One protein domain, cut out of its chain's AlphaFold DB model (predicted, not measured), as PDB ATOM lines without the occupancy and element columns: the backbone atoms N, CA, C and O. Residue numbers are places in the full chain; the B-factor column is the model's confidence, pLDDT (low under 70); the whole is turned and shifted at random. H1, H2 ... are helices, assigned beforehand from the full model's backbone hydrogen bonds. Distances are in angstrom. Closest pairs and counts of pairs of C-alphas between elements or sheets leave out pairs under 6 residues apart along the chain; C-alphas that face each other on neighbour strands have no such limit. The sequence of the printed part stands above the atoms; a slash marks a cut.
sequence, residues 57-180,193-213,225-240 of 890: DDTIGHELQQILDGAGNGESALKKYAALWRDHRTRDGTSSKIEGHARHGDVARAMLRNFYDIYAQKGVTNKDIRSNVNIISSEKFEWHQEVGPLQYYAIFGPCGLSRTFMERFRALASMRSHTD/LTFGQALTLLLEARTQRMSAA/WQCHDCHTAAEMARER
ATOM      1  N   ASP A  57     239.504 175.964 138.549       90.38
ATOM      2  CA  ASP A  57     238.723 176.113 137.307       90.38
ATOM      3  C   ASP A  57     238.956 174.939 136.337       90.38
ATOM      4  O   ASP A  57     237.995 174.350 135.836       90.38
ATOM      5  N   ASP A  58     240.211 174.504 136.171       92.12
ATOM      6  CA  ASP A  58     240.559 173.307 135.388       92.12
ATOM      7  C   ASP A  58     239.910 172.030 135.959       92.12
ATOM      8  O   ASP A  58     239.422 171.175 135.207       92.12
ATOM      9  N   THR A  59     239.846 171.908 137.291       95.12
ATOM     10  CA  THR A  59     239.201 170.770 137.969       95.12
ATOM     11  C   THR A  59     237.693 170.760 137.707       95.12
ATOM     12  O   THR A  59     237.156 169.749 137.241       95.12
ATOM     13  N   ILE A  60     237.018 171.903 137.899       95.75
ATOM     14  CA  ILE A  60     235.594 172.083 137.567       95.75
ATOM     15  C   ILE A  60     235.338 171.750 136.089       95.75
ATOM     16  O   ILE A  60     234.372 171.056 135.759       95.75
ATOM     17  N   GLY A  61     236.210 172.204 135.186       96.12
ATOM     18  CA  GLY A  61     236.099 171.952 133.753       96.12
ATOM     19  C   GLY A  61     236.207 170.475 133.375       96.12
ATOM     20  O   GLY A  61     235.450 170.011 132.512       96.12
ATOM     21  N   HIS A  62     237.084 169.722 134.041       96.94
ATOM     22  CA  HIS A  62     237.215 168.278 133.860       96.94
ATOM     23  C   HIS A  62     235.991 167.509 134.394       96.94
ATOM     24  O   HIS A  62     235.469 166.623 133.713       96.94
ATOM     25  N   GLU A  63     235.478 167.859 135.575       97.38
ATOM     26  CA  GLU A  63     234.314 167.178 136.161       97.38
ATOM     27  C   GLU A  63     233.010 167.483 135.408       97.38
ATOM     28  O   GLU A  63     232.217 166.571 135.146       97.38
ATOM     29  N   LEU A  64     232.828 168.723 134.942       97.44
ATOM     30  CA  LEU A  64     231.751 169.092 134.018       97.44
ATOM     31  C   LEU A  64     231.819 168.292 132.709       97.44
ATOM     32  O   LEU A  64     230.783 167.827 132.226       97.44
ATOM     33  N   GLN A  65     233.018 168.073 132.154       97.25
ATOM     34  CA  GLN A  65     233.180 167.221 130.974       97.25
ATOM     35  C   GLN A  65     232.790 165.767 131.268       97.25
ATOM     36  O   GLN A  65     232.038 165.171 130.501       97.25
ATOM     37  N   GLN A  66     233.210 165.213 132.410       96.69
ATOM     38  CA  GLN A  66     232.866 163.841 132.794       96.69
ATOM     39  C   GLN A  66     231.347 163.639 132.982       96.69
ATOM     40  O   GLN A  66     230.816 162.562 132.695       96.69
ATOM     41  N   ILE A  67     230.625 164.665 133.451       97.31
ATOM     42  CA  ILE A  67     229.154 164.661 133.524       97.31
ATOM     43  C   ILE A  67     228.537 164.656 132.118       97.31
ATOM     44  O   ILE A  67     227.557 163.942 131.889       97.31
ATOM     45  N   LEU A  68     229.104 165.422 131.180       96.31
ATOM     46  CA  LEU A  68     228.631 165.499 129.796       96.31
ATOM     47  C   LEU A  68     228.856 164.184 129.038       96.31
ATOM     48  O   LEU A  68     227.926 163.670 128.419       96.31
ATOM     49  N   ASP A  69     230.047 163.595 129.155       95.31
ATOM     50  CA  ASP A  69     230.388 162.299 128.555       95.31
ATOM     51  C   ASP A  69     229.518 161.168 129.141       95.31
ATOM     52  O   ASP A  69     229.106 160.241 128.442       95.31
ATOM     53  N   GLY A  70     229.177 161.273 130.430       92.81
ATOM     54  CA  GLY A  70     228.271 160.363 131.134       92.81
ATOM     55  C   GLY A  70     226.773 160.616 130.910       92.81
ATOM     56  O   GLY A  70     225.958 159.862 131.449       92.81
ATOM     57  N   ALA A  71     226.377 161.634 130.134       92.62
ATOM     58  CA  ALA A  71     224.989 162.109 130.066       92.62
ATOM     59  C   ALA A  71     223.972 161.071 129.551       92.62
ATOM     60  O   ALA A  71     222.777 161.226 129.805       92.62
ATOM     61  N   GLY A  72     224.430 160.003 128.881       88.88
ATOM     62  CA  GLY A  72     223.595 158.872 128.461       88.88
ATOM     63  C   GLY A  72     222.987 158.064 129.619       88.88
ATOM     64  O   GLY A  72     221.949 157.434 129.436       88.88
ATOM     65  N   ASN A  73     223.572 158.115 130.823       92.81
ATOM     66  CA  ASN A  73     222.940 157.624 132.050       92.81
ATOM     67  C   ASN A  73     222.382 158.817 132.837       92.81
ATOM     68  O   ASN A  73     223.031 159.345 133.745       92.81
ATOM     69  N   GLY A  74     221.178 159.256 132.459       92.25
ATOM     70  CA  GLY A  74     220.628 160.529 132.916       92.25
ATOM     71  C   GLY A  74     220.512 160.676 134.436       92.25
ATOM     72  O   GLY A  74     220.793 161.753 134.953       92.25
ATOM     73  N   GLU A  75     220.174 159.611 135.172       93.62
ATOM     74  CA  GLU A  75     220.059 159.677 136.636       93.62
ATOM     75  C   GLU A  75     221.435 159.777 137.311       93.62
ATOM     76  O   GLU A  75     221.617 160.560 138.245       93.62
ATOM     77  N   SER A  76     222.430 159.026 136.822       95.06
ATOM     78  CA  SER A  76     223.800 159.106 137.340       95.06
ATOM     79  C   SER A  76     224.434 160.466 137.043       95.06
ATOM     80  O   SER A  76     225.043 161.061 137.933       95.06
ATOM     81  N   ALA A  77     224.239 160.995 135.832       96.38
ATOM     82  CA  ALA A  77     224.744 162.307 135.443       96.38
ATOM     83  C   ALA A  77     224.100 163.437 136.270       96.38
ATOM     84  O   ALA A  77     224.812 164.297 136.786       96.38
ATOM     85  N   LEU A  78     222.782 163.377 136.501       96.75
ATOM     86  CA  LEU A  78     222.073 164.306 137.389       96.75
ATOM     87  C   LEU A  78     222.584 164.257 138.834       96.75
ATOM     88  O   LEU A  78     222.772 165.306 139.448       96.75
ATOM     89  N   LYS A  79     222.842 163.061 139.378       95.31
ATOM     90  CA  LYS A  79     223.412 162.893 140.725       95.31
ATOM     91  C   LYS A  79     224.824 163.479 140.831       95.31
ATOM     92  O   LYS A  79     225.108 164.164 141.811       95.31
ATOM     93  N   LYS A  80     225.677 163.269 139.820       96.88
ATOM     94  CA  LYS A  80     227.017 163.882 139.749       96.88
ATOM     95  C   LYS A  80     226.946 165.408 139.657       96.88
ATOM     96  O   LYS A  80     227.614 166.081 140.429       96.88
ATOM     97  N   TYR A  81     226.087 165.950 138.790       97.50
ATOM     98  CA  TYR A  81     225.860 167.396 138.687       97.50
ATOM     99  C   TYR A  81     225.374 168.002 140.012       97.50
ATOM    100  O   TYR A  81     225.868 169.044 140.430       97.50
ATOM    101  N   ALA A  82     224.449 167.334 140.709       96.06
ATOM    102  CA  ALA A  82     223.957 167.788 142.007       96.06
ATOM    103  C   ALA A  82     225.023 167.724 143.118       96.06
ATOM    104  O   ALA A  82     224.999 168.559 144.016       96.06
ATOM    105  N   ALA A  83     225.950 166.758 143.095       95.31
ATOM    106  CA  ALA A  83     227.121 166.759 143.980       95.31
ATOM    107  C   ALA A  83     228.033 167.956 143.673       95.31
ATOM    108  O   ALA A  83     228.114 168.866 144.491       95.31
ATOM    109  N   LEU A  84     228.542 168.037 142.441       96.75
ATOM    110  CA  LEU A  84     229.445 169.096 141.985       96.75
ATOM    111  C   LEU A  84     228.909 170.512 142.277       96.75
ATOM    112  O   LEU A  84     229.625 171.378 142.777       96.75
ATOM    113  N   TRP A  85     227.621 170.753 142.015       96.88
ATOM    114  CA  TRP A  85     226.990 172.046 142.287       96.88
ATOM    115  C   TRP A  85     226.991 172.394 143.785       96.88
ATOM    116  O   TRP A  85     227.212 173.555 144.133       96.88
ATOM    117  N   ARG A  86     226.771 171.409 144.672       93.25
ATOM    118  CA  ARG A  86     226.798 171.592 146.136       93.25
ATOM    119  C   ARG A  86     228.216 171.779 146.670       93.25
ATOM    120  O   ARG A  86     228.397 172.614 147.553       93.25
ATOM    121  N   ASP A  87     229.191 171.061 146.122       94.56
ATOM    122  CA  ASP A  87     230.589 171.114 146.566       94.56
ATOM    123  C   ASP A  87     231.228 172.482 146.253       94.56
ATOM    124  O   ASP A  87     231.955 173.042 147.072       94.56
ATOM    125  N   HIS A  88     230.851 173.098 145.125       94.06
ATOM    126  CA  HIS A  88     231.281 174.448 144.729       94.06
ATOM    127  C   HIS A  88     230.268 175.565 145.053       94.06
ATOM    128  O   HIS A  88     230.359 176.674 144.509       94.06
ATOM    129  N   ARG A  89     229.284 175.295 145.918       91.81
ATOM    130  CA  ARG A  89     228.211 176.239 146.259       91.81
ATOM    131  C   ARG A  89     228.750 177.506 146.930       91.81
ATOM    132  O   ARG A  89     229.627 177.452 147.791       91.81
ATOM    133  N   THR A  90     228.181 178.657 146.588       89.56
ATOM    134  CA  THR A  90     228.531 179.943 147.201       89.56
ATOM    135  C   THR A  90     228.012 180.068 148.643       89.56
ATOM    136  O   THR A  90     227.204 179.267 149.126       89.56
ATOM    137  N   ARG A  91     228.475 181.104 149.361       81.81
ATOM    138  CA  ARG A  91     228.146 181.340 150.781       81.81
ATOM    139  C   ARG A  91     226.659 181.624 151.031       81.81
ATOM    140  O   ARG A  91     226.142 181.232 152.071       81.81
ATOM    141  N   ASP A  92     225.987 182.292 150.098       78.56
ATOM    142  CA  ASP A  92     224.533 182.520 150.089       78.56
ATOM    143  C   ASP A  92     223.723 181.236 149.831       78.56
ATOM    144  O   ASP A  92     222.536 181.171 150.142       78.56
ATOM    145  N   GLY A  93     224.366 180.203 149.282       81.25
ATOM    146  CA  GLY A  93     223.766 178.905 149.014       81.25
ATOM    147  C   GLY A  93     222.868 178.839 147.777       81.25
ATOM    148  O   GLY A  93     222.363 177.758 147.485       81.25
ATOM    149  N   THR A  94     222.656 179.949 147.065       84.31
ATOM    150  CA  THR A  94     221.713 180.033 145.935       84.31
ATOM    151  C   THR A  94     222.375 179.920 144.567       84.31
ATOM    152  O   THR A  94     221.689 179.594 143.603       84.31
ATOM    153  N   SER A  95     223.693 180.110 144.495       91.06
ATOM    154  CA  SER A  95     224.502 179.913 143.288       91.06
ATOM    155  C   SER A  95     225.681 178.968 143.551       91.06
ATOM    156  O   SER A  95     225.938 178.547 144.687       91.06
ATOM    157  N   SER A  96     226.399 178.593 142.495       93.88
ATOM    158  CA  SER A  96     227.595 177.748 142.580       93.88
ATOM    159  C   SER A  96     228.683 178.260 141.643       93.88
ATOM    160  O   SER A  96     228.370 178.729 140.549       93.88
ATOM    161  N   LYS A  97     229.968 178.153 142.028       93.88
ATOM    162  CA  LYS A  97     231.088 178.615 141.176       93.88
ATOM    163  C   LYS A  97     231.032 177.987 139.779       93.88
ATOM    164  O   LYS A  97     231.373 178.652 138.805       93.88
ATOM    165  N   ILE A  98     230.546 176.743 139.668       96.06
ATOM    166  CA  ILE A  98     230.442 176.043 138.382       96.06
ATOM    167  C   ILE A  98     229.534 176.754 137.378       96.06
ATOM    168  O   ILE A  98     229.689 176.524 136.188       96.06
ATOM    169  N   GLU A  99     228.609 177.611 137.819       94.38
ATOM    170  CA  GLU A  99     227.692 178.352 136.941       94.38
ATOM    171  C   GLU A  99     228.402 179.473 136.163       94.38
ATOM    172  O   GLU A  99     227.905 179.910 135.128       94.38
ATOM    173  N   GLY A 100     229.583 179.907 136.624       93.12
ATOM    174  CA  GLY A 100     230.449 180.847 135.907       93.12
ATOM    175  C   GLY A 100     231.405 180.192 134.902       93.12
ATOM    176  O   GLY A 100     231.963 180.889 134.056       93.12
ATOM    177  N   HIS A 101     231.599 178.869 134.966       96.25
ATOM    178  CA  HIS A 101     232.563 178.165 134.120       96.25
ATOM    179  C   HIS A 101     232.036 177.984 132.683       96.25
ATOM    180  O   HIS A 101     230.888 177.592 132.465       96.25
ATOM    181  N   ALA A 102     232.894 178.188 131.677       95.75
ATOM    182  CA  ALA A 102     232.497 178.276 130.265       95.75
ATOM    183  C   ALA A 102     231.715 177.056 129.724       95.75
ATOM    184  O   ALA A 102     230.842 177.211 128.872       95.75
ATOM    185  N   ARG A 103     231.985 175.840 130.229       93.50
ATOM    186  CA  ARG A 103     231.272 174.606 129.818       93.50
ATOM    187  C   ARG A 103     229.902 174.415 130.483       93.50
ATOM    188  O   ARG A 103     229.159 173.513 130.092       93.50
ATOM    189  N   HIS A 104     229.547 175.223 131.484       96.62
ATOM    190  CA  HIS A 104     228.318 175.036 132.263       96.62
ATOM    191  C   HIS A 104     227.059 175.076 131.404       96.62
ATOM    192  O   HIS A 104     226.207 174.204 131.550       96.62
ATOM    193  N   GLY A 105     226.973 176.004 130.449       96.12
ATOM    194  CA  GLY A 105     225.810 176.140 129.568       96.12
ATOM    195  C   GLY A 105     225.506 174.895 128.722       96.12
ATOM    196  O   GLY A 105     224.349 174.653 128.374       96.12
ATOM    197  N   ASP A 106     226.504 174.066 128.413       95.75
ATOM    198  CA  ASP A 106     226.306 172.800 127.696       95.75
ATOM    199  C   ASP A 106     225.831 171.697 128.643       95.75
ATOM    200  O   ASP A 106     224.818 171.037 128.381       95.75
ATOM    201  N   VAL A 107     226.502 171.559 129.790       97.06
ATOM    202  CA  VAL A 107     226.149 170.580 130.827       97.06
ATOM    203  C   VAL A 107     224.757 170.851 131.388       97.06
ATOM    204  O   VAL A 107     223.939 169.939 131.456       97.06
ATOM    205  N   ALA A 108     224.432 172.101 131.718       96.62
ATOM    206  CA  ALA A 108     223.128 172.499 132.234       96.62
ATOM    207  C   ALA A 108     222.004 172.215 131.227       96.62
ATOM    208  O   ALA A 108     220.947 171.726 131.623       96.62
ATOM    209  N   ARG A 109     222.224 172.426 129.920       97.50
ATOM    210  CA  ARG A 109     221.246 172.061 128.877       97.50
ATOM    211  C   ARG A 109     221.049 170.547 128.765       97.50
ATOM    212  O   ARG A 109     219.910 170.099 128.621       97.50
ATOM    213  N   ALA A 110     222.121 169.759 128.860       96.75
ATOM    214  CA  ALA A 110     222.037 168.297 128.871       96.75
ATOM    215  C   ALA A 110     221.329 167.772 130.135       96.75
ATOM    216  O   ALA A 110     220.414 166.953 130.045       96.75
ATOM    217  N   MET A 111     221.690 168.291 131.310       97.75
ATOM    218  CA  MET A 111     221.104 167.888 132.589       97.75
ATOM    219  C   MET A 111     219.646 168.334 132.724       97.75
ATOM    220  O   MET A 111     218.828 167.563 133.212       97.75
ATOM    221  N   LEU A 112     219.270 169.516 132.224       97.12
ATOM    222  CA  LEU A 112     217.872 169.960 132.199       97.12
ATOM    223  C   LEU A 112     216.997 169.049 131.322       97.12
ATOM    224  O   LEU A 112     215.858 168.760 131.689       97.12
ATOM    225  N   ARG A 113     217.528 168.547 130.197       96.44
ATOM    226  CA  ARG A 113     216.845 167.538 129.371       96.44
ATOM    227  C   ARG A 113     216.643 166.242 130.158       96.44
ATOM    228  O   ARG A 113     215.502 165.825 130.335       96.44
ATOM    229  N   ASN A 114     217.720 165.688 130.720       95.94
ATOM    230  CA  ASN A 114     217.667 164.480 131.550       95.94
ATOM    231  C   ASN A 114     216.688 164.634 132.729       95.94
ATOM    232  O   ASN A 114     215.943 163.711 133.041       95.94
ATOM    233  N   PHE A 115     216.634 165.813 133.355       96.75
ATOM    234  CA  PHE A 115     215.704 166.131 134.437       96.75
ATOM    235  C   PHE A 115     214.236 166.069 133.989       96.75
ATOM    236  O   PHE A 115     213.415 165.439 134.662       96.75
ATOM    237  N   TYR A 116     213.884 166.671 132.849       96.19
ATOM    238  CA  TYR A 116     212.515 166.598 132.329       96.19
ATOM    239  C   TYR A 116     212.148 165.200 131.813       96.19
ATOM    240  O   TYR A 116     211.025 164.748 132.052       96.19
ATOM    241  N   ASP A 117     213.081 164.488 131.184       93.81
ATOM    242  CA  ASP A 117     212.863 163.110 130.739       93.81
ATOM    243  C   ASP A 117     212.617 162.172 131.938       93.81
ATOM    244  O   ASP A 117     211.669 161.386 131.927       93.81
ATOM    245  N   ILE A 118     213.386 162.315 133.023       93.19
ATOM    246  CA  ILE A 118     213.278 161.460 134.219       93.19
ATOM    247  C   ILE A 118     212.117 161.856 135.142       93.19
ATOM    248  O   ILE A 118     211.533 160.975 135.770       93.19
ATOM    249  N   TYR A 119     211.749 163.142 135.246       94.06
ATOM    250  CA  TYR A 119     210.770 163.602 136.247       94.06
ATOM    251  C   TYR A 119     209.488 164.245 135.687       94.06
ATOM    252  O   TYR A 119     208.492 164.318 136.412       94.06
ATOM    253  N   ALA A 120     209.434 164.629 134.405       90.25
ATOM    254  CA  ALA A 120     208.234 165.202 133.778       90.25
ATOM    255  C   ALA A 120     207.582 164.321 132.691       90.25
ATOM    256  O   ALA A 120     206.412 164.541 132.352       90.25
ATOM    257  N   GLN A 121     208.264 163.292 132.174       89.38
ATOM    258  CA  GLN A 121     207.764 162.500 131.045       89.38
ATOM    259  C   GLN A 121     206.460 161.737 131.350       89.38
ATOM    260  O   GLN A 121     206.333 160.951 132.294       89.38
ATOM    261  N   LYS A 122     205.441 161.944 130.507       76.25
ATOM    262  CA  LYS A 122     204.111 161.347 130.679       76.25
ATOM    263  C   LYS A 122     204.104 159.849 130.365       76.25
ATOM    264  O   LYS A 122     204.176 159.462 129.208       76.25
ATOM    265  N   GLY A 123     203.895 159.035 131.402       75.44
ATOM    266  CA  GLY A 123     203.745 157.577 131.305       75.44
ATOM    267  C   GLY A 123     204.855 156.809 132.022       75.44
ATOM    268  O   GLY A 123     204.612 155.693 132.458       75.44
ATOM    269  N   VAL A 124     206.017 157.441 132.210       76.19
ATOM    270  CA  VAL A 124     207.136 156.905 133.001       76.19
ATOM    271  C   VAL A 124     207.059 157.386 134.452       76.19
ATOM    272  O   VAL A 124     207.309 156.622 135.379       76.19
ATOM    273  N   THR A 125     206.656 158.641 134.671       78.75
ATOM    274  CA  THR A 125     206.729 159.281 135.990       78.75
ATOM    275  C   THR A 125     205.407 159.287 136.750       78.75
ATOM    276  O   THR A 125     204.317 159.424 136.176       78.75
ATOM    277  N   ASN A 126     205.506 159.198 138.082       85.50
ATOM    278  CA  ASN A 126     204.366 159.375 138.975       85.50
ATOM    279  C   ASN A 126     203.729 160.759 138.735       85.50
ATOM    280  O   ASN A 126     204.415 161.784 138.666       85.50
ATOM    281  N   LYS A 127     202.395 160.784 138.624       87.38
ATOM    282  CA  LYS A 127     201.597 161.993 138.393       87.38
ATOM    283  C   LYS A 127     201.917 163.111 139.389       87.38
ATOM    284  O   LYS A 127     201.939 164.267 138.966       87.38
ATOM    285  N   ASP A 128     202.169 162.776 140.652       87.44
ATOM    286  CA  ASP A 128     202.449 163.751 141.708       87.44
ATOM    287  C   ASP A 128     203.835 164.394 141.523       87.44
ATOM    288  O   ASP A 128     203.948 165.617 141.593       87.44
ATOM    289  N   ILE A 129     204.863 163.607 141.174       89.56
ATOM    290  CA  ILE A 129     206.224 164.105 140.888       89.56
ATOM    291  C   ILE A 129     206.206 165.034 139.672       89.56
ATOM    292  O   ILE A 129     206.642 166.180 139.771       89.56
ATOM    293  N   ARG A 130     205.604 164.606 138.555       93.19
ATOM    294  CA  ARG A 130     205.450 165.462 137.365       93.19
ATOM    295  C   ARG A 130     204.674 166.740 137.674       93.19
ATOM    296  O   ARG A 130     205.021 167.807 137.180       93.19
ATOM    297  N   SER A 131     203.618 166.656 138.488       92.62
ATOM    298  CA  SER A 131     202.875 167.850 138.905       92.62
ATOM    299  C   SER A 131     203.734 168.789 139.751       92.62
ATOM    300  O   SER A 131     203.532 169.996 139.684       92.62
ATOM    301  N   ASN A 132     204.681 168.263 140.530       93.00
ATOM    302  CA  ASN A 132     205.615 169.073 141.300       93.00
ATOM    303  C   ASN A 132     206.664 169.749 140.415       93.00
ATOM    304  O   ASN A 132     206.848 170.956 140.562       93.00
ATOM    305  N   VAL A 133     207.260 169.018 139.466       94.00
ATOM    306  CA  VAL A 133     208.185 169.567 138.456       94.00
ATOM    307  C   VAL A 133     207.524 170.689 137.658       94.00
ATOM    308  O   VAL A 133     208.073 171.785 137.560       94.00
ATOM    309  N   ASN A 134     206.305 170.460 137.165       93.62
ATOM    310  CA  ASN A 134     205.544 171.467 136.426       93.62
ATOM    311  C   ASN A 134     205.213 172.712 137.263       93.62
ATOM    312  O   ASN A 134     204.956 173.761 136.685       93.62
ATOM    313  N   ILE A 135     205.186 172.608 138.598       93.44
ATOM    314  CA  ILE A 135     204.959 173.760 139.475       93.44
ATOM    315  C   ILE A 135     206.262 174.528 139.711       93.44
ATOM    316  O   ILE A 135     206.249 175.733 139.510       93.44
ATOM    317  N   ILE A 136     207.383 173.876 140.048       93.62
ATOM    318  CA  ILE A 136     208.670 174.593 140.218       93.62
ATOM    319  C   ILE A 136     209.192 175.206 138.910       93.62
ATOM    320  O   ILE A 136     209.917 176.190 138.947       93.62
ATOM    321  N   SER A 137     208.791 174.653 137.762       93.12
ATOM    322  CA  SER A 137     209.117 175.186 136.429       93.12
ATOM    323  C   SER A 137     208.122 176.248 135.937       93.12
ATOM    324  O   SER A 137     208.227 176.700 134.802       93.12
ATOM    325  N   SER A 138     207.107 176.598 136.734       94.62
ATOM    326  CA  SER A 138     206.039 177.522 136.341       94.62
ATOM    327  C   SER A 138     206.290 178.917 136.912       94.62
ATOM    328  O   SER A 138     206.490 179.060 138.114       94.62
ATOM    329  N   GLU A 139     206.104 179.946 136.087       93.25
ATOM    330  CA  GLU A 139     206.151 181.376 136.453       93.25
ATOM    331  C   GLU A 139     205.188 181.777 137.591       93.25
ATOM    332  O   GLU A 139     205.288 182.851 138.173       93.25
ATOM    333  N   LYS A 140     204.231 180.913 137.946       91.00
ATOM    334  CA  LYS A 140     203.341 181.121 139.101       91.00
ATOM    335  C   LYS A 140     203.940 180.675 140.436       91.00
ATOM    336  O   LYS A 140     203.286 180.849 141.457       91.00
ATOM    337  N   PHE A 141     205.112 180.040 140.435       93.62
ATOM    338  CA  PHE A 141     205.792 179.633 141.659       93.62
ATOM    339  C   PHE A 141     206.598 180.801 142.222       93.62
ATOM    340  O   PHE A 141     207.270 181.521 141.484       93.62
ATOM    341  N   GLU A 142     206.514 181.002 143.532       93.12
ATOM    342  CA  GLU A 142     206.888 182.250 144.196       93.12
ATOM    343  C   GLU A 142     208.374 182.603 144.014       93.12
ATOM    344  O   GLU A 142     208.729 183.777 143.954       93.12
ATOM    345  N   TRP A 143     209.231 181.593 143.852       94.12
ATOM    346  CA  TRP A 143     210.685 181.732 143.717       94.12
ATOM    347  C   TRP A 143     211.236 181.440 142.307       94.12
ATOM    348  O   TRP A 143     212.453 181.407 142.138       94.12
ATOM    349  N   HIS A 144     210.391 181.280 141.278       91.69
ATOM    350  CA  HIS A 144     210.841 180.918 139.916       91.69
ATOM    351  C   HIS A 144     211.857 181.899 139.291       91.69
ATOM    352  O   HIS A 144     212.609 181.518 138.399       91.69
ATOM    353  N   GLN A 145     211.860 183.161 139.738       89.81
ATOM    354  CA  GLN A 145     212.794 184.205 139.293       89.81
ATOM    355  C   GLN A 145     214.150 184.143 140.006       89.81
ATOM    356  O   GLN A 145     215.117 184.710 139.514       89.81
ATOM    357  N   GLU A 146     214.206 183.518 141.186       91.62
ATOM    358  CA  GLU A 146     215.443 183.365 141.957       91.62
ATOM    359  C   GLU A 146     216.170 182.070 141.587       91.62
ATOM    360  O   GLU A 146     217.395 182.057 141.558       91.62
ATOM    361  N   VAL A 147     215.429 180.983 141.325       92.75
ATOM    362  CA  VAL A 147     215.999 179.641 141.138       92.75
ATOM    363  C   VAL A 147     215.251 178.853 140.064       92.75
ATOM    364  O   VAL A 147     214.027 178.713 140.096       92.75
ATOM    365  N   GLY A 148     216.009 178.283 139.128       92.56
ATOM    366  CA  GLY A 148     215.502 177.416 138.068       92.56
ATOM    367  C   GLY A 148     215.270 175.958 138.511       92.56
ATOM    368  O   GLY A 148     215.849 175.485 139.492       92.56
ATOM    369  N   PRO A 149     214.480 175.172 137.754       93.00
ATOM    370  CA  PRO A 149     214.123 173.795 138.117       93.00
ATOM    371  C   PRO A 149     215.325 172.846 138.269       93.00
ATOM    372  O   PRO A 149     215.298 171.964 139.128       93.00
ATOM    373  N   LEU A 150     216.401 173.043 137.497       94.31
ATOM    374  CA  LEU A 150     217.630 172.249 137.632       94.31
ATOM    375  C   LEU A 150     218.408 172.589 138.917       94.31
ATOM    376  O   LEU A 150     218.958 171.690 139.547       94.31
ATOM    377  N   GLN A 151     218.420 173.856 139.339       94.50
ATOM    378  CA  GLN A 151     219.041 174.280 140.599       94.50
ATOM    379  C   GLN A 151     218.244 173.756 141.805       94.50
ATOM    380  O   GLN A 151     218.840 173.255 142.754       94.50
ATOM    381  N   TYR A 152     216.905 173.735 141.738       94.31
ATOM    382  CA  TYR A 152     216.086 173.048 142.749       94.31
ATOM    383  C   TYR A 152     216.470 171.575 142.912       94.31
ATOM    384  O   TYR A 152     216.577 171.089 144.039       94.31
ATOM    385  N   TYR A 153     216.712 170.872 141.805       95.31
ATOM    386  CA  TYR A 153     217.200 169.498 141.854       95.31
ATOM    387  C   TYR A 153     218.631 169.397 142.404       95.31
ATOM    388  O   TYR A 153     218.910 168.495 143.189       95.31
ATOM    389  N   ALA A 154     219.528 170.318 142.050       95.69
ATOM    390  CA  ALA A 154     220.895 170.333 142.571       95.69
ATOM    391  C   ALA A 154     220.948 170.542 144.098       95.69
ATOM    392  O   ALA A 154     221.735 169.895 144.784       95.69
ATOM    393  N   ILE A 155     220.073 171.398 144.636       94.56
ATOM    394  CA  ILE A 155     219.993 171.712 146.070       94.56
ATOM    395  C   ILE A 155     219.303 170.590 146.861       94.56
ATOM    396  O   ILE A 155     219.793 170.192 147.920       94.56
ATOM    397  N   PHE A 156     218.153 170.097 146.380       94.06
ATOM    398  CA  PHE A 156     217.273 169.207 147.153       94.06
ATOM    399  C   PHE A 156     217.267 167.735 146.703       94.06
ATOM    400  O   PHE A 156     216.662 166.882 147.366       94.06
ATOM    401  N   GLY A 157     217.916 167.421 145.581       93.75
ATOM    402  CA  GLY A 157     217.945 166.088 144.989       93.75
ATOM    403  C   GLY A 157     216.550 165.542 144.634       93.75
ATOM    404  O   GLY A 157     215.570 166.288 144.546       93.75
ATOM    405  N   PRO A 158     216.411 164.212 144.469       91.06
ATOM    406  CA  PRO A 158     215.109 163.584 144.228       91.06
ATOM    407  C   PRO A 158     214.141 163.737 145.416       91.06
ATOM    408  O   PRO A 158     212.928 163.808 145.212       91.06
ATOM    409  N   CYS A 159     214.653 163.834 146.650       89.81
ATOM    410  CA  CYS A 159     213.848 164.010 147.864       89.81
ATOM    411  C   CYS A 159     213.033 165.314 147.830       89.81
ATOM    412  O   CYS A 159     211.857 165.318 148.213       89.81
ATOM    413  N   GLY A 160     213.620 166.382 147.276       89.62
ATOM    414  CA  GLY A 160     212.969 167.673 147.058       89.62
ATOM    415  C   GLY A 160     211.749 167.639 146.138       89.62
ATOM    416  O   GLY A 160     210.894 168.508 146.233       89.62
ATOM    417  N   LEU A 161     211.609 166.626 145.276       91.38
ATOM    418  CA  LEU A 161     210.455 166.489 144.376       91.38
ATOM    419  C   LEU A 161     209.285 165.713 145.001       91.38
ATOM    420  O   LEU A 161     208.203 165.626 144.404       91.38
ATOM    421  N   SER A 162     209.474 165.143 146.196       91.62
ATOM    422  CA  SER A 162     208.446 164.366 146.890       91.62
ATOM    423  C   SER A 162     207.224 165.222 147.246       91.62
ATOM    424  O   SER A 162     207.318 166.416 147.530       91.62
ATOM    425  N   ARG A 163     206.033 164.611 147.233       91.12
ATOM    426  CA  ARG A 163     204.765 165.321 147.473       91.12
ATOM    427  C   ARG A 163     204.701 166.000 148.842       91.12
ATOM    428  O   ARG A 163     204.235 167.131 148.922       91.12
ATOM    429  N   THR A 164     205.157 165.322 149.891       91.62
ATOM    430  CA  THR A 164     205.124 165.834 151.267       91.62
ATOM    431  C   THR A 164     206.095 166.996 151.460       91.62
ATOM    432  O   THR A 164     205.694 168.019 152.014       91.62
ATOM    433  N   PHE A 165     207.323 166.890 150.936       94.62
ATOM    434  CA  PHE A 165     208.277 168.001 150.912       94.62
ATOM    435  C   PHE A 165     207.697 169.194 150.146       94.62
ATOM    436  O   PHE A 165     207.531 170.264 150.720       94.62
ATOM    437  N   MET A 166     207.274 168.997 148.892       94.94
ATOM    438  CA  MET A 166     206.761 170.078 148.042       94.94
ATOM    439  C   MET A 166     205.497 170.759 148.576       94.94
ATOM    440  O   MET A 166     205.273 171.937 148.296       94.94
ATOM    441  N   GLU A 167     204.660 170.064 149.348       93.50
ATOM    442  CA  GLU A 167     203.507 170.682 150.005       93.50
ATOM    443  C   GLU A 167     203.921 171.670 151.107       93.50
ATOM    444  O   GLU A 167     203.362 172.768 151.178       93.50
ATOM    445  N   ARG A 168     204.917 171.321 151.935       94.88
ATOM    446  CA  ARG A 168     205.444 172.213 152.983       94.88
ATOM    447  C   ARG A 168     206.374 173.282 152.421       94.88
ATOM    448  O   ARG A 168     206.289 174.430 152.840       94.88
ATOM    449  N   PHE A 169     207.182 172.938 151.427       95.94
ATOM    450  CA  PHE A 169     208.058 173.866 150.720       95.94
ATOM    451  C   PHE A 169     207.265 174.989 150.034       95.94
ATOM    452  O   PHE A 169     207.634 176.149 150.155       95.94
ATOM    453  N   ARG A 170     206.102 174.692 149.429       94.19
ATOM    454  CA  ARG A 170     205.173 175.734 148.937       94.19
ATOM    455  C   ARG A 170     204.557 176.580 150.049       94.19
ATOM    456  O   ARG A 170     204.303 177.756 149.839       94.19
ATOM    457  N   ALA A 171     204.298 176.008 151.226       91.75
ATOM    458  CA  ALA A 171     203.812 176.796 152.358       91.75
ATOM    459  C   ALA A 171     204.877 177.805 152.833       91.75
ATOM    460  O   ALA A 171     204.527 178.944 153.126       91.75
ATOM    461  N   LEU A 172     206.157 177.415 152.826       94.56
ATOM    462  CA  LEU A 172     207.291 178.316 153.056       94.56
ATOM    463  C   LEU A 172     207.420 179.362 151.929       94.56
ATOM    464  O   LEU A 172     207.527 180.548 152.214       94.56
ATOM    465  N   ALA A 173     207.317 178.947 150.661       93.75
ATOM    466  CA  ALA A 173     207.375 179.838 149.495       93.75
ATOM    467  C   ALA A 173     206.275 180.916 149.505       93.75
ATOM    468  O   ALA A 173     206.545 182.081 149.225       93.75
ATOM    469  N   SER A 174     205.058 180.565 149.939       91.94
ATOM    470  CA  SER A 174     203.937 181.510 150.077       91.94
ATOM    471  C   SER A 174     204.159 182.621 151.116       91.94
ATOM    472  O   SER A 174     203.375 183.562 151.189       91.94
ATOM    473  N   MET A 175     205.234 182.554 151.913       91.00
ATOM    474  CA  MET A 175     205.653 183.641 152.807       91.00
ATOM    475  C   MET A 175     206.391 184.766 152.050       91.00
ATOM    476  O   MET A 175     206.671 185.811 152.633       91.00
ATOM    477  N   ARG A 176     206.663 184.599 150.743       87.19
ATOM    478  CA  ARG A 176     207.162 185.666 149.860       87.19
ATOM    479  C   ARG A 176     206.068 186.650 149.420       87.19
ATOM    480  O   ARG A 176     206.381 187.810 149.198       87.19
ATOM    481  N   SER A 177     204.808 186.224 149.306       77.25
ATOM    482  CA  SER A 177     203.720 187.018 148.701       77.25
ATOM    483  C   SER A 177     202.861 187.817 149.698       77.25
ATOM    484  O   SER A 177     201.717 188.132 149.390       77.25
ATOM    485  N   HIS A 178     203.352 188.069 150.916       62.91
ATOM    486  CA  HIS A 178     202.549 188.593 152.039       62.91
ATOM    487  C   HIS A 178     202.772 190.076 152.373       62.91
ATOM    488  O   HIS A 178     202.394 190.534 153.447       62.91
ATOM    489  N   THR A 179     203.393 190.830 151.469       55.81
ATOM    490  CA  THR A 179     203.823 192.218 151.710       55.81
ATOM    491  C   THR A 179     202.830 193.291 151.261       55.81
ATOM    492  O   THR A 179     202.931 194.421 151.723       55.81
ATOM    493  N   ASP A 180     201.852 192.965 150.411       53.34
ATOM    494  CA  ASP A 180     201.185 194.000 149.597       53.34
ATOM    495  C   ASP A 180     199.840 194.527 150.154       53.34
ATOM    496  O   ASP A 180     199.356 195.553 149.683       53.34
ATOM    497  N   LEU A 193     209.932 186.668 152.025       91.75
ATOM    498  CA  LEU A 193     210.990 185.665 152.196       91.75
ATOM    499  C   LEU A 193     211.667 185.300 150.863       91.75
ATOM    500  O   LEU A 193     211.068 184.631 150.015       91.75
ATOM    501  N   THR A 194     212.927 185.702 150.685       93.56
ATOM    502  CA  THR A 194     213.706 185.312 149.499       93.56
ATOM    503  C   THR A 194     214.084 183.837 149.575       93.56
ATOM    504  O   THR A 194     214.151 183.251 150.662       93.56
ATOM    505  N   PHE A 195     214.371 183.214 148.434       94.69
ATOM    506  CA  PHE A 195     214.785 181.816 148.414       94.69
ATOM    507  C   PHE A 195     216.083 181.595 149.209       94.69
ATOM    508  O   PHE A 195     216.170 180.628 149.959       94.69
ATOM    509  N   GLY A 196     217.059 182.507 149.134       94.06
ATOM    510  CA  GLY A 196     218.297 182.404 149.924       94.06
ATOM    511  C   GLY A 196     218.071 182.470 151.441       94.06
ATOM    512  O   GLY A 196     218.678 181.711 152.202       94.06
ATOM    513  N   GLN A 197     217.131 183.307 151.897       94.06
ATOM    514  CA  GLN A 197     216.713 183.329 153.304       94.06
ATOM    515  C   GLN A 197     216.024 182.015 153.692       94.06
ATOM    516  O   GLN A 197     216.375 181.409 154.705       94.06
ATOM    517  N   ALA A 198     215.093 181.532 152.866       95.56
ATOM    518  CA  ALA A 198     214.409 180.261 153.088       95.56
ATOM    519  C   ALA A 198     215.377 179.068 153.117       95.56
ATOM    520  O   ALA A 198     215.256 178.205 153.983       95.56
ATOM    521  N   LEU A 199     216.368 179.033 152.222       95.44
ATOM    522  CA  LEU A 199     217.398 177.999 152.176       95.44
ATOM    523  C   LEU A 199     218.295 178.032 153.418       95.44
ATOM    524  O   LEU A 199     218.616 176.977 153.958       95.44
ATOM    525  N   THR A 200     218.638 179.222 153.916       94.94
ATOM    526  CA  THR A 200     219.375 179.374 155.181       94.94
ATOM    527  C   THR A 200     218.589 178.760 156.346       94.94
ATOM    528  O   THR A 200     219.135 177.955 157.099       94.94
ATOM    529  N   LEU A 201     217.284 179.048 156.447       96.06
ATOM    530  CA  LEU A 201     216.413 178.450 157.468       96.06
ATOM    531  C   LEU A 201     216.235 176.935 157.284       96.06
ATOM    532  O   LEU A 201     216.162 176.210 158.270       96.06
ATOM    533  N   LEU A 202     216.182 176.436 156.045       95.75
ATOM    534  CA  LEU A 202     216.107 175.001 155.745       95.75
ATOM    535  C   LEU A 202     217.385 174.262 156.167       95.75
ATOM    536  O   LEU A 202     217.299 173.181 156.747       95.75
ATOM    537  N   LEU A 203     218.562 174.843 155.917       93.19
ATOM    538  CA  LEU A 203     219.848 174.296 156.363       93.19
ATOM    539  C   LEU A 203     219.956 174.294 157.890       93.19
ATOM    540  O   LEU A 203     220.437 173.318 158.465       93.19
ATOM    541  N   GLU A 204     219.468 175.340 158.555       94.75
ATOM    542  CA  GLU A 204     219.432 175.388 160.015       94.75
ATOM    543  C   GLU A 204     218.445 174.366 160.598       94.75
ATOM    544  O   GLU A 204     218.814 173.620 161.499       94.75
ATOM    545  N   ALA A 205     217.239 174.244 160.033       94.62
ATOM    546  CA  ALA A 205     216.246 173.245 160.431       94.62
ATOM    547  C   ALA A 205     216.790 171.814 160.285       94.62
ATOM    548  O   ALA A 205     216.675 170.999 161.200       94.62
ATOM    549  N   ARG A 206     217.455 171.531 159.158       92.19
ATOM    550  CA  ARG A 206     218.173 170.273 158.934       92.19
ATOM    551  C   ARG A 206     219.284 170.076 159.967       92.19
ATOM    552  O   ARG A 206     219.423 168.980 160.493       92.19
ATOM    553  N   THR A 207     220.055 171.114 160.291       91.50
ATOM    554  CA  THR A 207     221.128 171.035 161.299       91.50
ATOM    555  C   THR A 207     220.568 170.720 162.686       91.50
ATOM    556  O   THR A 207     221.080 169.821 163.345       91.50
ATOM    557  N   GLN A 208     219.472 171.371 163.089       91.19
ATOM    558  CA  GLN A 208     218.742 171.079 164.328       91.19
ATOM    559  C   GLN A 208     218.209 169.636 164.352       91.19
ATOM    560  O   GLN A 208     218.353 168.950 165.358       91.19
ATOM    561  N   ARG A 209     217.654 169.132 163.237       90.25
ATOM    562  CA  ARG A 209     217.226 167.724 163.116       90.25
ATOM    563  C   ARG A 209     218.394 166.741 163.248       90.25
ATOM    564  O   ARG A 209     218.219 165.681 163.840       90.25
ATOM    565  N   MET A 210     219.554 167.062 162.677       86.62
ATOM    566  CA  MET A 210     220.740 166.197 162.722       86.62
ATOM    567  C   MET A 210     221.437 166.218 164.091       86.62
ATOM    568  O   MET A 210     222.021 165.207 164.474       86.62
ATOM    569  N   SER A 211     221.379 167.333 164.829       86.12
ATOM    570  CA  SER A 211     221.964 167.459 166.174       86.12
ATOM    571  C   SER A 211     221.025 167.021 167.305       86.12
ATOM    572  O   SER A 211     221.495 166.668 168.387       86.12
ATOM    573  N   ALA A 212     219.708 166.999 167.076       80.81
ATOM    574  CA  ALA A 212     218.741 166.479 168.034       80.81
ATOM    575  C   ALA A 212     218.937 164.968 168.254       80.81
ATOM    576  O   ALA A 212     218.548 164.136 167.432       80.81
ATOM    577  N   ALA A 213     219.491 164.600 169.415       59.06
ATOM    578  CA  ALA A 213     219.676 163.201 169.817       59.06
ATOM    579  C   ALA A 213     218.353 162.399 169.822       59.06
ATOM    580  O   ALA A 213     218.343 161.199 169.534       59.06
ATOM    581  N   TRP A 225     216.996 165.607 152.834       91.88
ATOM    582  CA  TRP A 225     215.951 166.608 153.027       91.88
ATOM    583  C   TRP A 225     214.624 165.948 153.394       91.88
ATOM    584  O   TRP A 225     214.197 164.990 152.747       91.88
ATOM    585  N   GLN A 226     213.950 166.485 154.411       91.62
ATOM    586  CA  GLN A 226     212.677 165.980 154.916       91.62
ATOM    587  C   GLN A 226     211.571 167.045 154.913       91.62
ATOM    588  O   GLN A 226     211.806 168.245 155.015       91.62
ATOM    589  N   CYS A 227     210.317 166.582 154.891       92.38
ATOM    590  CA  CYS A 227     209.112 167.406 155.066       92.38
ATOM    591  C   CYS A 227     209.123 168.226 156.378       92.38
ATOM    592  O   CYS A 227     208.583 169.333 156.423       92.38
ATOM    593  N   HIS A 228     209.753 167.692 157.433       91.44
ATOM    594  CA  HIS A 228     209.910 168.373 158.718       91.44
ATOM    595  C   HIS A 228     210.848 169.586 158.623       91.44
ATOM    596  O   HIS A 228     210.517 170.632 159.173       91.44
ATOM    597  N   ASP A 229     211.930 169.504 157.837       95.00
ATOM    598  CA  ASP A 229     212.885 170.607 157.651       95.00
ATOM    599  C   ASP A 229     212.165 171.870 157.130       95.00
ATOM    600  O   ASP A 229     212.358 172.968 157.649       95.00
ATOM    601  N   CYS A 230     211.236 171.714 156.175       96.00
ATOM    602  CA  CYS A 230     210.387 172.811 155.690       96.00
ATOM    603  C   CYS A 230     209.400 173.349 156.732       96.00
ATOM    604  O   CYS A 230     209.042 174.525 156.680       96.00
ATOM    605  N   HIS A 231     208.915 172.503 157.643       94.31
ATOM    606  CA  HIS A 231     208.005 172.934 158.697       94.31
ATOM    607  C   HIS A 231     208.741 173.802 159.715       94.31
ATOM    608  O   HIS A 231     208.293 174.920 159.957       94.31
ATOM    609  N   THR A 232     209.873 173.323 160.233       95.31
ATOM    610  CA  THR A 232     210.718 174.025 161.208       95.31
ATOM    611  C   THR A 232     211.299 175.308 160.613       95.31
ATOM    612  O   THR A 232     211.241 176.358 161.248       95.31
ATOM    613  N   ALA A 233     211.734 175.288 159.346       96.56
ATOM    614  CA  ALA A 233     212.136 176.501 158.627       96.56
ATOM    615  C   ALA A 233     210.998 177.533 158.532       96.56
ATOM    616  O   ALA A 233     211.233 178.725 158.725       96.56
ATOM    617  N   ALA A 234     209.756 177.094 158.297       94.69
ATOM    618  CA  ALA A 234     208.603 177.993 158.285       94.69
ATOM    619  C   ALA A 234     208.263 178.545 159.674       94.69
ATOM    620  O   ALA A 234     207.687 179.623 159.746       94.69
ATOM    621  N   GLU A 235     208.584 177.838 160.761       94.44
ATOM    622  CA  GLU A 235     208.382 178.314 162.138       94.44
ATOM    623  C   GLU A 235     209.425 179.380 162.484       94.44
ATOM    624  O   GLU A 235     209.054 180.502 162.828       94.44
ATOM    625  N   MET A 236     210.707 179.089 162.230       95.94
ATOM    626  CA  MET A 236     211.802 180.055 162.371       95.94
ATOM    627  C   MET A 236     211.592 181.309 161.511       95.94
ATOM    628  O   MET A 236     211.965 182.404 161.927       95.94
ATOM    629  N   ALA A 237     210.956 181.191 160.338       93.81
ATOM    630  CA  ALA A 237     210.574 182.350 159.530       93.81
ATOM    631  C   ALA A 237     209.535 183.248 160.230       93.81
ATOM    632  O   ALA A 237     209.660 184.473 160.169       93.81
ATOM    633  N   ARG A 238     208.539 182.679 160.934       91.69
ATOM    634  CA  ARG A 238     207.564 183.485 161.705       91.69
ATOM    635  C   ARG A 238     208.224 184.136 162.911       91.69
ATOM    636  O   ARG A 238     207.958 185.297 163.191       91.69
ATOM    637  N   GLU A 239     209.091 183.400 163.601       92.12
ATOM    638  CA  GLU A 239     209.780 183.876 164.804       92.12
ATOM    639  C   GLU A 239     210.786 184.993 164.504       92.12
ATOM    640  O   GLU A 239     210.825 185.989 165.221       92.12
ATOM    641  N   ARG A 240     211.584 184.858 163.436       93.44
ATOM    642  CA  ARG A 240     212.657 185.813 163.101       93.44
ATOM    643  C   ARG A 240     212.199 187.003 162.273       93.44
ATOM    644  O   ARG A 240     212.762 188.082 162.421       93.44
TER     645      ARG A 240
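Overview. This is residues 57 to 180, 193 to 213 and 225 to 240 of the 890 residues of an uncharacterized protein of Pseudocercospora eumusae (UniProt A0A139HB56). Two helical lobes are joined through H5: the larger holds H1 to H4 with H6 packed on H2 and H4 near the middle of the whole, and the smaller holds H7, H8 and H9, with H8 crossing H9. The printed part has 161 residues with nine named helices, H1 to H9 in order, and no named strand; the class is all helix. It is compact, with a radius of gyration of the C-alphas of 16.1 A and spans of 46 by 39 by 38 A.

Along the chain. H1, residues 57 to 69, begins at C-alpha 57 (238.723, 176.113, 137.307) and is 18.4 A long. H2 is residues 74 to 87, 19.9 A; H3, 97 to 100; H4, 104 to 119, 21.3 A; H5, 127 to 136; H6, 149 to 156; H7, 163 to 173; H8, 195 to 211, 23.9 A. H9, residues 227 to 240, 20.4 A, ends at C-alpha 240 (212.657, 185.813, 163.101).

Arrangement. The hub helices H2 and H4 touch at a steep tilt of 52 degrees, opposite ways, H4 with residues 111 to 118 alone; the closest C-alphas, of Gly 74 and Asn 114, are 5.1 A apart. H1 and H2 form a hairpin at a shallow tilt of 15 degrees, closest at C-alphas 67 and 77, 5.4 A. H3 only just touches H2, with 3 pairs of C-alphas within 8 A, closest at 85 and 98, 6.6 A. H6 touches residues 81 to 86 of H2, closest at C-alphas 82 and 154, 4.0 A. H5 touches H7 at a shallow tilt of 21 degrees, closest at C-alphas 128 and 163, 6.4 A. H9 touches H7, closest at C-alphas 165 and 227, 4.3 A, and H8 at a steep tilt of 66 degrees, closest at C-alphas 201 and 233, 4.8 A. H6 is apart from H7, H8 and H9. Every O i to N i+4 pair is within hydrogen-bond range in the helices but H3, too short for one.

Size, cuts and confidence. The farthest C-alphas, of Asp 69 and Asp 180, are 48.0 A apart. The printed part has two cuts: across the first, with 12 residues not printed, C-alphas 180 and 193 are 13.1 A apart, and across the second, with 11 residues not printed, C-alphas 213 and 225 are 17.5 A apart. Of the links printed whole, H5 to H6 is long. Residues 178 to 180 and 213 have pLDDT under 70.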